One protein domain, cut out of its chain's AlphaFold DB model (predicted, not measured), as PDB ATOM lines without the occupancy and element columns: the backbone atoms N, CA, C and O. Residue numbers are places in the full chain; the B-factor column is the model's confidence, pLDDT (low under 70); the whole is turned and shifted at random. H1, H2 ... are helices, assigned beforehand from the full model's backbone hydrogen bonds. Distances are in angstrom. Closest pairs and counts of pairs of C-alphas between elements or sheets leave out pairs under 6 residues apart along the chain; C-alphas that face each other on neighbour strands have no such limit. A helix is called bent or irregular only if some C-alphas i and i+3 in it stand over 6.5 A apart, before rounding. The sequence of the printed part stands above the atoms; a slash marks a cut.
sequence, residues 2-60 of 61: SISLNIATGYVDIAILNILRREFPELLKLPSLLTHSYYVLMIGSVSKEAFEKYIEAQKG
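AT A GLANCE: This is residues 2 to 60 of the 61 residues of an uncharacterized protein of Candidatus Bathyarchaeota archaeon (UniProt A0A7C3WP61). One long helix, H1, leads into the short helix H2 at its far end; from there residues 30 to 40 fold back along H1 without a named element, and residues 41 to 60 stick out as a free arm that ends in the helix H3. This arm makes much of the length, and the body without it spans 34 by 16 by 13 A. The printed part has 59 residues with three named helices, in the order H1, H2, H3, and no named strand; its class is all helix. The whole is extended, with a radius of gyration of the C-alphas of 19.7 A and spans of 61 by 20 by 17 A.

IN THESE COORDINATES: H1, residues 2 to 23, begins at C-alpha 2 at (-27.552, 17.412, 29.119) and is 32.0 A long from first to last C-alpha. H2, residues 25 to 29, is 8.3 A long; it is neither bent nor irregular, but only just: C-alphas 26 and 29 are 6.3 A apart. H3, residues 48 to 58, is 15.9 A long and ends at C-alpha 58 at (-35.479, 19.524, 54.893).

HOW THE PARTS SIT: H1, with residues 20 to 21 alone, and H2 only just touch, with 3 pairs of C-alphas within 8 A, and only at the corner by their link. Their closest C-alphas, those of Arg 21 and Leu 27, are 6.3 A apart. H3 is apart from H1 and from H2. In H1 and H3 every O i to N i+4 pair is within hydrogen-bond range; in H2 it is 0 of 1, beside 1 of 2 O i to N i+3 pairs.

THE WHOLE: The two C-alphas farthest apart, those of Glu 26 and Gly 60, are 61.9 A apart. The printed part has no cut. The link from H1 to H2 is tight, and that from H2 to H3 is long, with 18 residues. The mean pLDDT of the printed part is 80.2; residues 2 to 4, 44 to 46 and 60 are under 70.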
ATOM      1  N   SER A   2     -27.444  17.483  30.594       56.00
ATOM      2  CA  SER A   2     -27.552  17.412  29.119       56.00
ATOM      3  C   SER A   2     -27.112  16.074  28.502       56.00
ATOM      4  O   SER A   2     -27.700  15.626  27.525       56.00
ATOM      5  N   ILE A   3     -26.116  15.395  29.086       66.25
ATOM      6  CA  ILE A   3     -25.650  14.076  28.608       66.25
ATOM      7  C   ILE A   3     -26.739  13.008  28.794       66.25
ATOM      8  O   ILE A   3     -27.017  12.247  27.875       66.25
ATOM      9  N   SER A   4     -27.404  12.985  29.952       68.69
ATOM     10  CA  SER A   4     -28.465  12.013  30.251       68.69
ATOM     11  C   SER A   4     -29.678  12.164  29.329       68.69
ATOM     12  O   SER A   4     -30.238  11.161  28.900       68.69
ATOM     13  N   LEU A   5     -30.046  13.403  28.982       73.12
ATOM     14  CA  LEU A   5     -31.132  13.672  28.039       73.12
ATOM     15  C   LEU A   5     -30.785  13.182  26.625       73.12
ATOM     16  O   LEU A   5     -31.596  12.504  26.011       73.12
ATOM     17  N   ASN A   6     -29.560  13.439  26.151       77.69
ATOM     18  CA  ASN A   6     -29.085  12.942  24.853       77.69
ATOM     19  C   ASN A   6     -29.132  11.413  24.750       77.69
ATOM     20  O   ASN A   6     -29.529  10.876  23.720       77.69
ATOM     21  N   ILE A   7     -28.734  10.715  25.817       75.56
ATOM     22  CA  ILE A   7     -28.769   9.250  25.851       75.56
ATOM     23  C   ILE A   7     -30.219   8.763  25.763       75.56
ATOM     24  O   ILE A   7     -30.513   7.889  24.954       75.56
ATOM     25  N   ALA A   8     -31.133   9.346  26.545       81.06
ATOM     26  CA  ALA A   8     -32.541   8.956  26.537       81.06
ATOM     27  C   ALA A   8     -33.203   9.195  25.168       81.06
ATOM     28  O   ALA A   8     -33.828   8.280  24.632       81.06
ATOM     29  N   THR A   9     -33.011  10.377  24.574       83.06
ATOM     30  CA  THR A   9     -33.533  10.691  23.234       83.06
ATOM     31  C   THR A   9     -32.947   9.745  22.185       83.06
ATOM     32  O   THR A   9     -33.693   9.166  21.403       83.06
ATOM     33  N   GLY A  10     -31.636   9.480  22.233       82.88
ATOM     34  CA  GLY A  10     -30.985   8.551  21.306       82.88
ATOM     35  C   GLY A  10     -31.528   7.121  21.388       82.88
ATOM     36  O   GLY A  10     -31.740   6.487  20.358       82.88
ATOM     37  N   TYR A  11     -31.810   6.610  22.590       86.25
ATOM     38  CA  TYR A  11     -32.417   5.283  22.756       86.25
ATOM     39  C   TYR A  11     -33.821   5.200  22.150       86.25
ATOM     40  O   TYR A  11     -34.149   4.209  21.493       86.25
ATOM     41  N   VAL A  12     -34.637   6.236  22.359       87.00
ATOM     42  CA  VAL A  12     -36.000   6.306  21.819       87.00
ATOM     43  C   VAL A  12     -35.970   6.381  20.292       87.00
ATOM     44  O   VAL A  12     -36.649   5.593  19.634       87.00
ATOM     45  N   ASP A  13     -35.123   7.241  19.727       86.56
ATOM     46  CA  ASP A  13     -34.996   7.411  18.277       86.56
ATOM     47  C   ASP A  13     -34.541   6.115  17.589       86.56
ATOM     48  O   ASP A  13     -35.113   5.711  16.575       86.56
ATOM     49  N   ILE A  14     -33.557   5.413  18.164       86.31
ATOM     50  CA  ILE A  14     -33.067   4.127  17.639       86.31
ATOM     51  C   ILE A  14     -34.169   3.062  17.669       86.31
ATOM     52  O   ILE A  14     -34.328   2.302  16.707       86.31
ATOM     53  N   ALA A  15     -34.936   2.988  18.759       89.06
ATOM     54  CA  ALA A  15     -36.013   2.013  18.895       89.06
ATOM     55  C   ALA A  15     -37.120   2.253  17.858       89.06
ATOM     56  O   ALA A  15     -37.504   1.326  17.142       89.06
ATOM     57  N   ILE A  16     -37.575   3.502  17.727       87.38
ATOM     58  CA  ILE A  16     -38.612   3.894  16.765       87.38
ATOM     59  C   ILE A  16     -38.140   3.625  15.333       87.38
ATOM     60  O   ILE A  16     -38.877   3.040  14.538       87.38
ATOM     61  N   LEU A  17     -36.891   3.974  15.012       87.25
ATOM     62  CA  LEU A  17     -36.325   3.770  13.683       87.25
ATOM     63  C   LEU A  17     -36.325   2.294  13.263       87.25
ATOM     64  O   LEU A  17     -36.663   1.972  12.123       87.25
ATOM     65  N   ASN A  18     -35.961   1.395  14.179       87.88
ATOM     66  CA  ASN A  18     -35.940  -0.042  13.912       87.88
ATOM     67  C   ASN A  18     -37.339  -0.609  13.655       87.88
ATOM     68  O   ASN A  18     -37.491  -1.481  12.799       87.88
ATOM     69  N   ILE A  19     -38.349  -0.124  14.379       91.19
ATOM     70  CA  ILE A  19     -39.740  -0.547  14.198       91.19
ATOM     71  C   ILE A  19     -40.257  -0.054  12.841       91.19
ATOM     72  O   ILE A  19     -40.688  -0.862  12.020       91.19
ATOM     73  N   LEU A  20     -40.096   1.237  12.538       87.44
ATOM     74  CA  LEU A  20     -40.584   1.835  11.288       87.44
ATOM     75  C   LEU A  20     -39.928   1.233  10.040       87.44
ATOM     76  O   LEU A  20     -40.597   1.016   9.034       87.44
ATOM     77  N   ARG A  21     -38.629   0.909  10.099       86.62
ATOM     78  CA  ARG A  21     -37.926   0.247   8.985       86.62
ATOM     79  C   ARG A  21     -38.374  -1.197   8.752       86.62
ATOM     80  O   ARG A  21     -38.188  -1.702   7.649       86.62
ATOM     81  N   ARG A  22     -38.930  -1.869   9.768       88.75
ATOM     82  CA  ARG A  22     -39.506  -3.217   9.638       88.75
ATOM     83  C   ARG A  22     -40.922  -3.180   9.080       88.75
ATOM     84  O   ARG A  22     -41.264  -4.047   8.285       88.75
ATOM     85  N   GLU A  23     -41.718  -2.197   9.489       92.12
ATOM     86  CA  GLU A  23     -43.108  -2.058   9.044       92.12
ATOM     87  C   GLU A  23     -43.219  -1.467   7.631       92.12
ATOM     88  O   GLU A  23     -44.087  -1.882   6.867       92.12
ATOM     89  N   PHE A  24     -42.307  -0.567   7.246       90.00
ATOM     90  CA  PHE A  24     -42.341   0.139   5.961       90.00
ATOM     91  C   PHE A  24     -40.996   0.019   5.222       90.00
ATOM     92  O   PHE A  24     -40.141   0.908   5.311       90.00
ATOM     93  N   PRO A  25     -40.777  -1.064   4.456       83.25
ATOM     94  CA  PRO A  25     -39.525  -1.281   3.732       83.25
ATOM     95  C   PRO A  25     -39.251  -0.224   2.647       83.25
ATOM     96  O   PRO A  25     -38.099  -0.022   2.268       83.25
ATOM     97  N   GLU A  26     -40.261   0.517   2.172       85.94
ATOM     98  CA  GLU A  26     -40.065   1.666   1.273       85.94
ATOM     99  C   GLU A  26     -39.257   2.821   1.890       85.94
ATOM    100  O   GLU A  26     -38.573   3.543   1.158       85.94
ATOM    101  N   LEU A  27     -39.276   2.970   3.220       78.94
ATOM    102  CA  LEU A  27     -38.545   4.020   3.937       78.94
ATOM    103  C   LEU A  27     -37.035   3.743   4.030       78.94
ATOM    104  O   LEU A  27     -36.268   4.637   4.387       78.94
ATOM    105  N   LEU A  28     -36.579   2.542   3.652       77.81
ATOM    106  CA  LEU A  28     -35.152   2.190   3.590       77.81
ATOM    107  C   LEU A  28     -34.381   2.977   2.519       77.81
ATOM    108  O   LEU A  28     -33.152   2.992   2.541       77.81
ATOM    109  N   LYS A  29     -35.083   3.642   1.592       81.00
ATOM    110  CA  LYS A  29     -34.476   4.498   0.560       81.00
ATOM    111  C   LYS A  29     -33.857   5.776   1.131       81.00
ATOM    112  O   LYS A  29     -33.037   6.399   0.461       81.00
ATOM    113  N   LEU A  30     -34.255   6.181   2.338       80.56
ATOM    114  CA  LEU A  30     -33.758   7.390   2.986       80.56
ATOM    115  C   LEU A  30     -32.583   7.051   3.922       80.56
ATOM    116  O   LEU A  30     -32.713   6.163   4.770       80.56
ATOM    117  N   PRO A  31     -31.444   7.767   3.825       72.38
ATOM    118  CA  PRO A  31     -30.270   7.497   4.660       72.38
ATOM    119  C   PRO A  31     -30.544   7.746   6.153       72.38
ATOM    120  O   PRO A  31     -30.058   6.999   7.002       72.38
ATOM    121  N   SER A  32     -31.379   8.740   6.474       74.56
ATOM    122  CA  SER A  32     -31.877   9.006   7.825       74.56
ATOM    123  C   SER A  32     -33.364   9.343   7.788       74.56
ATOM    124  O   SER A  32     -33.818  10.055   6.897       74.56
ATOM    125  N   LEU A  33     -34.103   8.827   8.768       77.62
ATOM    126  CA  LEU A  33     -35.543   9.052   8.934       77.62
ATOM    127  C   LEU A  33     -35.840  10.271   9.817       77.62
ATOM    128  O   LEU A  33     -36.921  10.840   9.734       77.62
ATOM    129  N   LEU A  34     -34.874  10.676  10.645       79.44
ATOM    130  CA  LEU A  34     -34.980  11.812  11.553       79.44
ATOM    131  C   LEU A  34     -33.839  12.800  11.299       79.44
ATOM    132  O   LEU A  34     -32.714  12.427  10.949       79.44
ATOM    133  N   THR A  35     -34.140  14.082  11.471       80.19
ATOM    134  CA  THR A  35     -33.143  15.153  11.511       80.19
ATOM    135  C   THR A  35     -32.423  15.140  12.856       80.19
ATOM    136  O   THR A  35     -33.037  14.850  13.875       80.19
ATOM    137  N   HIS A  36     -31.147  15.532  12.891       80.19
ATOM    138  CA  HIS A  36     -30.339  15.553  14.124       80.19
ATOM    139  C   HIS A  36     -30.824  16.582  15.179       80.19
ATOM    140  O   HIS A  36     -30.274  16.686  16.274       80.19
ATOM    141  N   SER A  37     -31.836  17.389  14.864       80.00
ATOM    142  CA  SER A  37     -32.441  18.355  15.777       80.00
ATOM    143  C   SER A  37     -33.647  17.758  16.496       80.00
ATOM    144  O   SER A  37     -34.586  17.301  15.846       80.00
ATOM    145  N   TYR A  38     -33.662  17.862  17.822       80.25
ATOM    146  CA  TYR A  38     -34.798  17.507  18.666       80.25
ATOM    147  C   TYR A  38     -35.205  18.712  19.530       80.25
ATOM    148  O   TYR A  38     -34.363  19.521  19.924       80.25
ATOM    149  N   TYR A  39     -36.499  18.840  19.827       81.44
ATOM    150  CA  TYR A  39     -37.030  19.859  20.736       81.44
ATOM    151  C   TYR A  39     -37.565  19.179  21.993       81.44
ATOM    152  O   TYR A  39     -38.469  18.349  21.914       81.44
ATOM    153  N   VAL A  40     -36.998  19.523  23.150       79.19
ATOM    154  CA  VAL A  40     -37.428  18.996  24.450       79.19
ATOM    155  C   VAL A  40     -37.961  20.147  25.285       79.19
ATOM    156  O   VAL A  40     -37.238  21.097  25.579       79.19
ATOM    157  N   LEU A  41     -39.220  20.030  25.698       78.44
ATOM    158  CA  LEU A  41     -39.847  20.917  26.667       78.44
ATOM    159  C   LEU A  41     -40.088  20.140  27.960       78.44
ATOM    160  O   LEU A  41     -40.690  19.067  27.945       78.44
ATOM    161  N   MET A  42     -39.645  20.692  29.087       78.12
ATOM    162  CA  MET A  42     -40.030  20.168  30.391       78.12
ATOM    163  C   MET A  42     -41.441  20.669  30.708       78.12
ATOM    164  O   MET A  42     -41.631  21.833  31.054       78.12
ATOM    165  N   ILE A  43     -42.436  19.796  30.572       77.38
ATOM    166  CA  ILE A  43     -43.796  20.083  31.028       77.38
ATOM    167  C   ILE A  43     -43.887  19.627  32.482       77.38
ATOM    168  O   ILE A  43     -43.981  18.437  32.771       77.38
ATOM    169  N   GLY A  44     -43.821  20.585  33.403       67.50
ATOM    170  CA  GLY A  44     -43.977  20.337  34.829       67.50
ATOM    171  C   GLY A  44     -44.347  21.617  35.562       67.50
ATOM    172  O   GLY A  44     -43.482  22.432  35.868       67.50
ATOM    173  N   SER A  45     -45.632  21.801  35.864       62.84
ATOM    174  CA  SER A  45     -46.048  22.774  36.871       62.84
ATOM    175  C   SER A  45     -45.786  22.159  38.244       62.84
ATOM    176  O   SER A  45     -46.632  21.447  38.785       62.84
ATOM    177  N   VAL A  46     -44.600  22.381  38.807       64.75
ATOM    178  CA  VAL A  46     -44.419  22.127  40.240       64.75
ATOM    179  C   VAL A  46     -45.246  23.185  40.961       64.75
ATOM    180  O   VAL A  46     -44.995  24.380  40.802       64.75
ATOM    181  N   SER A  47     -46.284  22.762  41.686       70.00
ATOM    182  CA  SER A  47     -47.111  23.702  42.436       70.00
ATOM    183  C   SER A  47     -46.284  24.323  43.563       70.00
ATOM    184  O   SER A  47     -45.400  23.675  44.135       70.00
ATOM    185  N   LYS A  48     -46.547  25.594  43.881       74.44
ATOM    186  CA  LYS A  48     -45.841  26.310  44.955       74.44
ATOM    187  C   LYS A  48     -45.929  25.541  46.277       74.44
ATOM    188  O   LYS A  48     -44.938  25.464  47.000       74.44
ATOM    189  N   GLU A  49     -47.064  24.884  46.531       78.75
ATOM    190  CA  GLU A  49     -47.263  24.078  47.739       78.75
ATOM    191  C   GLU A  49     -46.329  22.860  47.802       78.75
ATOM    192  O   GLU A  49     -45.880  22.486  48.885       78.75
ATOM    193  N   ALA A  50     -46.014  22.227  46.665       80.38
ATOM    194  CA  ALA A  50     -45.082  21.098  46.629       80.38
ATOM    195  C   ALA A  50     -43.645  21.539  46.957       80.38
ATOM    196  O   ALA A  50     -42.907  20.811  47.622       80.38
ATOM    197  N   PHE A  51     -43.268  22.747  46.535       79.88
ATOM    198  CA  PHE A  51     -41.955  23.324  46.809       79.88
ATOM    199  C   PHE A  51     -41.790  23.722  48.282       79.88
ATOM    200  O   PHE A  51     -40.774  23.410  48.902       79.88
ATOM    201  N   GLU A  52     -42.810  24.358  48.864       85.44
ATOM    202  CA  GLU A  52     -42.813  24.755  50.276       85.44
ATOM    203  C   GLU A  52     -42.729  23.533  51.200       85.44
ATOM    204  O   GLU A  52     -41.855  23.486  52.068       85.44
ATOM    205  N   LYS A  53     -43.532  22.490  50.936       86.25
ATOM    206  CA  LYS A  53     -43.479  21.224  51.688       86.25
ATOM    207  C   LYS A  53     -42.116  20.537  51.605       86.25
ATOM    208  O   LYS A  53     -41.653  19.991  52.603       86.25
ATOM    209  N   TYR A  54     -41.464  20.561  50.439       85.94
ATOM    210  CA  TYR A  54     -40.119  20.005  50.282       85.94
ATOM    211  C   TYR A  54     -39.087  20.758  51.136       85.94
ATOM    212  O   TYR A  54     -38.288  20.127  51.823       85.94
ATOM    213  N   ILE A  55     -39.122  22.096  51.139       88.00
ATOM    214  CA  ILE A  55     -38.202  22.917  51.942       88.00
ATOM    215  C   ILE A  55     -38.431  22.698  53.438       88.00
ATOM    216  O   ILE A  55     -37.470  22.557  54.190       88.00
ATOM    217  N   GLU A  56     -39.686  22.680  53.885       88.88
ATOM    218  CA  GLU A  56     -40.019  22.443  55.291       88.88
ATOM    219  C   GLU A  56     -39.563  21.061  55.762       88.88
ATOM    220  O   GLU A  56     -38.977  20.953  56.839       88.88
ATOM    221  N   ALA A  57     -39.725  20.032  54.926       89.31
ATOM    222  CA  ALA A  57     -39.254  18.681  55.223       89.31
ATOM    223  C   ALA A  57     -37.721  18.579  55.368       89.31
ATOM    224  O   ALA A  57     -37.243  17.658  56.024       89.31
ATOM    225  N   GLN A  58     -36.946  19.510  54.796       82.25
ATOM    226  CA  GLN A  58     -35.479  19.524  54.893       82.25
ATOM    227  C   GLN A  58     -34.917  20.411  56.008       82.25
ATOM    228  O   GLN A  58     -33.726  20.343  56.288       82.25
ATOM    229  N   LYS A  59     -35.745  21.221  56.677       80.38
ATOM    230  CA  LYS A  59     -35.302  22.091  57.784       80.38
ATOM    231  C   LYS A  59     -35.101  21.357  59.119       80.38
ATOM    232  O   LYS A  59     -34.655  21.981  60.075       80.38
ATOM    233  N   GLY A  60     -35.459  20.074  59.197       64.88
ATOM    234  CA  GLY A  60     -35.369  19.239  60.404       64.88
ATOM    235  C   GLY A  60     -34.297  18.143  60.357       64.88
ATOM    236  O   GLY A  60     -34.394  17.200  61.139       64.88
TER     237      GLY A  60